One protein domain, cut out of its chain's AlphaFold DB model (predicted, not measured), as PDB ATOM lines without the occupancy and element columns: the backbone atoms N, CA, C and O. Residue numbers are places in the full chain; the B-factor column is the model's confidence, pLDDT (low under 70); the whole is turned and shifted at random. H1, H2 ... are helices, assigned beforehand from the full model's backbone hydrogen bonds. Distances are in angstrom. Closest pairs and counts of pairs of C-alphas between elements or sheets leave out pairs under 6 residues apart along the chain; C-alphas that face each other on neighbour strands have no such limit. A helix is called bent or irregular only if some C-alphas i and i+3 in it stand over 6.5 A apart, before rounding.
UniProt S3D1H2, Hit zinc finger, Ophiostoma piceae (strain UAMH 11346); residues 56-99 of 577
ATOM      1  N   PRO A  56      46.918 -14.440  -2.550       89.88
ATOM      2  CA  PRO A  56      46.760 -14.996  -1.215       89.88
ATOM      3  C   PRO A  56      46.115 -13.966  -0.283       89.88
ATOM      4  O   PRO A  56      46.343 -12.759  -0.406       89.88
ATOM      5  N   LYS A  57      45.331 -14.451   0.683       87.12
ATOM      6  CA  LYS A  57      44.522 -13.614   1.582       87.12
ATOM      7  C   LYS A  57      45.343 -12.555   2.330       87.12
ATOM      8  O   LYS A  57      44.857 -11.448   2.523       87.12
ATOM      9  N   SER A  58      46.589 -12.869   2.687       89.06
ATOM     10  CA  SER A  58      47.522 -11.930   3.322       89.06
ATOM     11  C   SER A  58      47.845 -10.717   2.443       89.06
ATOM     12  O   SER A  58      47.914  -9.607   2.949       89.06
ATOM     13  N   LYS A  59      47.981 -10.904   1.124       84.94
ATOM     14  CA  LYS A  59      48.247  -9.816   0.165       84.94
ATOM     15  C   LYS A  59      46.980  -9.048  -0.217       84.94
ATOM     16  O   LYS A  59      47.064  -7.872  -0.558       84.94
ATOM     17  N   LEU A  60      45.815  -9.699  -0.165       84.62
ATOM     18  CA  LEU A  60      44.522  -9.062  -0.437       84.62
ATOM     19  C   LEU A  60      44.057  -8.168   0.719       84.62
ATOM     20  O   LEU A  60      43.476  -7.119   0.476       84.62
ATOM     21  N   CYS A  61      44.337  -8.562   1.963       88.31
ATOM     22  CA  CYS A  61      43.987  -7.811   3.173       88.31
ATOM     23  C   CYS A  61      44.961  -6.641   3.435       88.31
ATOM     24  O   CYS A  61      45.387  -6.418   4.563       88.31
ATOM     25  N   THR A  62      45.342  -5.932   2.375       92.12
ATOM     26  CA  THR A  62      46.106  -4.679   2.409       92.12
ATOM     27  C   THR A  62      45.233  -3.581   1.811       92.12
ATOM     28  O   THR A  62      44.367  -3.885   0.994       92.12
ATOM     29  N   GLU A  63      45.448  -2.317   2.174       90.75
ATOM     30  CA  GLU A  63      44.659  -1.184   1.651       90.75
ATOM     31  C   GLU A  63      44.631  -1.185   0.113       90.75
ATOM     32  O   GLU A  63      43.569  -1.256  -0.501       90.75
ATOM     33  N   SER A  64      45.805  -1.319  -0.515       85.12
ATOM     34  CA  SER A  64      45.928  -1.439  -1.977       85.12
ATOM     35  C   SER A  64      45.249  -2.686  -2.575       85.12
ATOM     36  O   SER A  64      44.835  -2.688  -3.739       85.12
ATOM     37  N   GLY A  65      45.147  -3.772  -1.801       86.94
ATOM     38  CA  GLY A  65      44.456  -5.000  -2.184       86.94
ATOM     39  C   GLY A  65      42.937  -4.837  -2.170       86.94
ATOM     40  O   GLY A  65      42.273  -5.280  -3.109       86.94
ATOM     41  N   ILE A  66      42.410  -4.149  -1.155       89.38
ATOM     42  CA  ILE A  66      40.987  -3.820  -1.013       89.38
ATOM     43  C   ILE A  66      40.565  -2.829  -2.101       89.38
ATOM     44  O   ILE A  66      39.579  -3.080  -2.792       89.38
ATOM     45  N   ASP A  67      41.348  -1.775  -2.339       88.62
ATOM     46  CA  ASP A  67      41.076  -0.801  -3.402       88.62
ATOM     47  C   ASP A  67      41.032  -1.456  -4.780       88.62
ATOM     48  O   ASP A  67      40.211  -1.106  -5.632       88.62
ATOM     49  N   ARG A  68      41.907  -2.437  -5.025       83.50
ATOM     50  CA  ARG A  68      41.899  -3.203  -6.275       83.50
ATOM     51  C   ARG A  68      40.575  -3.942  -6.466       83.50
ATOM     52  O   ARG A  68      40.052  -3.931  -7.583       83.50
ATOM     53  N   ASP A  69      40.073  -4.595  -5.422       86.31
ATOM     54  CA  ASP A  69      38.835  -5.376  -5.484       86.31
ATOM     55  C   ASP A  69      37.606  -4.465  -5.587       86.31
ATOM     56  O   ASP A  69      36.763  -4.649  -6.465       86.31
ATOM     57  N   TYR A  70      37.574  -3.388  -4.800       91.00
ATOM     58  CA  TYR A  70      36.543  -2.358  -4.879       91.00
ATOM     59  C   TYR A  70      36.447  -1.757  -6.286       91.00
ATOM     60  O   TYR A  70      35.377  -1.747  -6.893       91.00
ATOM     61  N   ASN A  71      37.575  -1.337  -6.866       88.94
ATOM     62  CA  ASN A  71      37.610  -0.794  -8.224       88.94
ATOM     63  C   ASN A  71      37.160  -1.818  -9.277       88.94
ATOM     64  O   ASN A  71      36.551  -1.453 -10.285       88.94
ATOM     65  N   PHE A  72      37.459  -3.101  -9.076       87.94
ATOM     66  CA  PHE A  72      36.989  -4.158  -9.964       87.94
ATOM     67  C   PHE A  72      35.466  -4.335  -9.886       87.94
ATOM     68  O   PHE A  72      34.804  -4.311 -10.929       87.94
ATOM     69  N   LEU A  73      34.907  -4.438  -8.678       91.19
ATOM     70  CA  LEU A  73      33.465  -4.552  -8.453       91.19
ATOM     71  C   LEU A  73      32.720  -3.321  -8.986       91.19
ATOM     72  O   LEU A  73      31.771  -3.463  -9.757       91.19
ATOM     73  N   GLN A  74      33.223  -2.119  -8.704       92.50
ATOM     74  CA  GLN A  74      32.652  -0.865  -9.191       92.50
ATOM     75  C   GLN A  74      32.619  -0.798 -10.724       92.50
ATOM     76  O   GLN A  74      31.638  -0.345 -11.325       92.50
ATOM     77  N   ARG A  75      33.672  -1.283 -11.397       89.69
ATOM     78  CA  ARG A  75      33.706  -1.369 -12.867       89.69
ATOM     79  C   ARG A  75      32.666  -2.345 -13.406       89.69
ATOM     80  O   ARG A  75      32.047  -2.040 -14.426       89.69
ATOM     81  N   ILE A  76      32.456  -3.486 -12.746       91.69
ATOM     82  CA  ILE A  76      31.403  -4.442 -13.122       91.69
ATOM     83  C   ILE A  76      30.026  -3.802 -12.964       91.69
ATOM     84  O   ILE A  76      29.205  -3.888 -13.879       91.69
ATOM     85  N   GLU A  77      29.768  -3.142 -11.838       92.69
ATOM     86  CA  GLU A  77      28.487  -2.486 -11.576       92.69
ATOM     87  C   GLU A  77      28.201  -1.380 -12.588       92.69
ATOM     88  O   GLU A  77      27.119  -1.341 -13.177       92.69
ATOM     89  N   THR A  78      29.197  -0.545 -12.878       93.06
ATOM     90  CA  THR A  78      29.077   0.529 -13.869       93.06
ATOM     91  C   THR A  78      28.831  -0.033 -15.271       93.06
ATOM     92  O   THR A  78      27.956   0.451 -15.991       93.06
ATOM     93  N   ALA A  79      29.542  -1.097 -15.662       91.25
ATOM     94  CA  ALA A  79      29.323  -1.768 -16.942       91.25
ATOM     95  C   ALA A  79      27.923  -2.399 -17.021       91.25
ATOM     96  O   ALA A  79      27.239  -2.280 -18.042       91.25
ATOM     97  N   ARG A  80      27.450  -3.018 -15.935       90.50
ATOM     98  CA  ARG A  80      26.089  -3.557 -15.832       90.50
ATOM     99  C   ARG A  80      25.039  -2.451 -15.939       90.50
ATOM    100  O   ARG A  80      24.045  -2.627 -16.634       90.50
ATOM    101  N   PHE A  81      25.246  -1.317 -15.281       85.44
ATOM    102  CA  PHE A  81      24.316  -0.193 -15.331       85.44
ATOM    103  C   PHE A  81      24.280   0.452 -16.722       85.44
ATOM    104  O   PHE A  81      23.206   0.694 -17.269       85.44
ATOM    105  N   SER A  82      25.446   0.663 -17.335       86.50
ATOM    106  CA  SER A  82      25.560   1.193 -18.697       86.50
ATOM    107  C   SER A  82      24.899   0.266 -19.720       86.50
ATOM    108  O   SER A  82      24.084   0.714 -20.525       86.50
ATOM    109  N   THR A  83      25.161  -1.043 -19.644       85.31
ATOM    110  CA  THR A  83      24.496  -2.030 -20.508       85.31
ATOM    111  C   THR A  83      22.992  -2.083 -20.259       85.31
ATOM    112  O   THR A  83      22.231  -2.120 -21.220       85.31
ATOM    113  N   HIS A  84      22.544  -2.012 -19.004       83.38
ATOM    114  CA  HIS A  84      21.127  -1.913 -18.660       83.38
ATOM    115  C   HIS A  84      20.475  -0.687 -19.316       83.38
ATOM    116  O   HIS A  84      19.483  -0.833 -20.026       83.38
ATOM    117  N   LYS A  85      21.037   0.513 -19.120       84.62
ATOM    118  CA  LYS A  85      20.551   1.764 -19.723       84.62
ATOM    119  C   LYS A  85      20.506   1.665 -21.248       84.62
ATOM    120  O   LYS A  85      19.492   1.960 -21.871       84.62
ATOM    121  N   HIS A  86      21.574   1.170 -21.861       82.00
ATOM    122  CA  HIS A  86      21.656   1.033 -23.309       82.00
ATOM    123  C   HIS A  86      20.629   0.027 -23.866       82.00
ATOM    124  O   HIS A  86      20.037   0.255 -24.919       82.00
ATOM    125  N   VAL A  87      20.363  -1.074 -23.157       83.44
ATOM    126  CA  VAL A  87      19.391  -2.100 -23.573       83.44
ATOM    127  C   VAL A  87      17.941  -1.660 -23.340       83.44
ATOM    128  O   VAL A  87      17.088  -1.952 -24.181       83.44
ATOM    129  N   VAL A  88      17.653  -0.974 -22.231       82.19
ATOM    130  CA  VAL A  88      16.286  -0.607 -21.824       82.19
ATOM    131  C   VAL A  88      15.867   0.770 -22.332       82.19
ATOM    132  O   VAL A  88      14.778   0.900 -22.886       82.19
ATOM    133  N   ASP A  89      16.722   1.783 -22.201       72.31
ATOM    134  CA  ASP A  89      16.358   3.171 -22.498       72.31
ATOM    135  C   ASP A  89      16.656   3.531 -23.956       72.31
ATOM    136  O   ASP A  89      15.774   4.016 -24.670       72.31
ATOM    137  N   GLU A  90      17.882   3.254 -24.416       73.62
ATOM    138  CA  GLU A  90      18.355   3.682 -25.742       73.62
ATOM    139  C   GLU A  90      17.870   2.743 -26.852       73.62
ATOM    140  O   GLU A  90      17.294   3.189 -27.844       73.62
ATOM    141  N   ARG A  91      18.046   1.427 -26.673       76.00
ATOM    142  CA  ARG A  91      17.630   0.425 -27.668       76.00
ATOM    143  C   ARG A  91      16.230  -0.146 -27.432       76.00
ATOM    144  O   ARG A  91      15.707  -0.808 -28.327       76.00
ATOM    145  N   ARG A  92      15.629   0.077 -26.253       76.94
ATOM    146  CA  ARG A  92      14.285  -0.412 -25.857       76.94
ATOM    147  C   ARG A  92      14.032  -1.896 -26.158       76.94
ATOM    148  O   ARG A  92      12.917  -2.295 -26.492       76.94
ATOM    149  N   VAL A  93      15.073  -2.720 -26.051       74.56
ATOM    150  CA  VAL A  93      15.036  -4.159 -26.368       74.56
ATOM    151  C   VAL A  93      14.354  -4.950 -25.252       74.56
ATOM    152  O   VAL A  93      13.697  -5.952 -25.524       74.56
ATOM    153  N   LEU A  94      14.489  -4.494 -24.007       72.12
ATOM    154  CA  LEU A  94      13.873  -5.080 -22.817       72.12
ATOM    155  C   LEU A  94      13.161  -3.979 -22.027       72.12
ATOM    156  O   LEU A  94      13.599  -2.831 -22.045       72.12
ATOM    157  N   ARG A  95      12.065  -4.299 -21.328       73.81
ATOM    158  CA  ARG A  95      11.442  -3.347 -20.393       73.81
ATOM    159  C   ARG A  95      12.232  -3.352 -19.083       73.81
ATOM    160  O   ARG A  95      12.839  -4.360 -18.733       73.81
ATOM    161  N   GLN A  96      12.142  -2.276 -18.298       71.56
ATOM    162  CA  GLN A  96      12.802  -2.165 -16.982       71.56
ATOM    163  C   GLN A  96      12.550  -3.384 -16.065       71.56
ATOM    164  O   GLN A  96      13.398  -3.762 -15.259       71.56
ATOM    165  N   ASN A  97      11.380  -4.016 -16.194       68.19
ATOM    166  CA  ASN A  97      10.980  -5.173 -15.391       68.19
ATOM    167  C   ASN A  97      11.599  -6.502 -15.854       68.19
ATOM    168  O   ASN A  97      11.605  -7.452 -15.078       68.19
ATOM    169  N   ASP A  98      12.123  -6.567 -17.078       70.69
ATOM    170  CA  ASP A  98      12.684  -7.787 -17.666       70.69
ATOM    171  C   ASP A  98      14.173  -7.967 -17.309       70.69
ATOM    172  O   ASP A  98      14.690  -9.079 -17.365       70.69
ATOM    173  N   VAL A  99      14.864  -6.885 -16.920       65.75
ATOM    174  CA  VAL A  99      16.299  -6.895 -16.565       65.75
ATOM    175  C   VAL A  99      16.535  -7.068 -15.059       65.75
ATOM    176  O   VAL A  99      17.643  -7.393 -14.624       65.75
TER     177      VAL A  99
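AT A GLANCE: This is residues 56 to 99 of the 577 residues of the protein "Hit zinc finger" of Ophiostoma piceae (strain UAMH 11346) (UniProt S3D1H2). One long, nearly straight helix, H2, makes a rod, with the single short turn of H1 at its first end and a tail with no named element, residues 91 to 99, bending round at its other end. H1 and the tail lie to the same side of the long helix, far from each other, and the stretch of H2 between them stands free in residues 70 to 83. The printed part has 44 residues with two named helices, H1 then H2, and no named strand, and its class is all helix. It is extended, with a radius of gyration of the C-alphas of 15.8 A and spans of 45 by 15 by 11 A.

IN THESE COORDINATES: Begin at Pro 56 and go on to C-alpha 57 at (44.522, -13.614, 1.582), where H1 starts; it holds residues 57 to 60 and measures 5.0 A from first to last C-alpha. Past Cys 61 and Thr 62, find C-alpha 63 at (44.659, -1.184, 1.651). From there H2, residues 63 to 90, runs 38.3 A to C-alpha 90 at (18.355, 3.682, -25.742). H2 is neither bent nor irregular, but only just: C-alphas 87 and 90 are 6.3 A apart.

HOW THE PARTS SIT: Look along H2 first: 23 of its 24 pairs of O i and N i+4 are within hydrogen-bond range. H1 is too short for such a pair, and its one pair of O i and N i+3 is within range. H1 and H2 are close but not clearly touching, with 2 pairs of C-alphas within 8 A; the closest C-alphas are those of Leu 60 and Ile 66, 6.3 A apart. Their centres are 22.8 A apart, and a tight link of 2 residues joins them.

THE WHOLE: The two C-alphas farthest apart are those of Ser 58 and Arg 92, at 45.7 A. The C-alphas of Pro 56 and Val 99, the first and last printed, are 35.1 A apart. The printed part has no cut, and no link between named elements is long. The mean pLDDT of the printed part is 84.0; look to residues 97 and 99 for the model's low confidence, under 70.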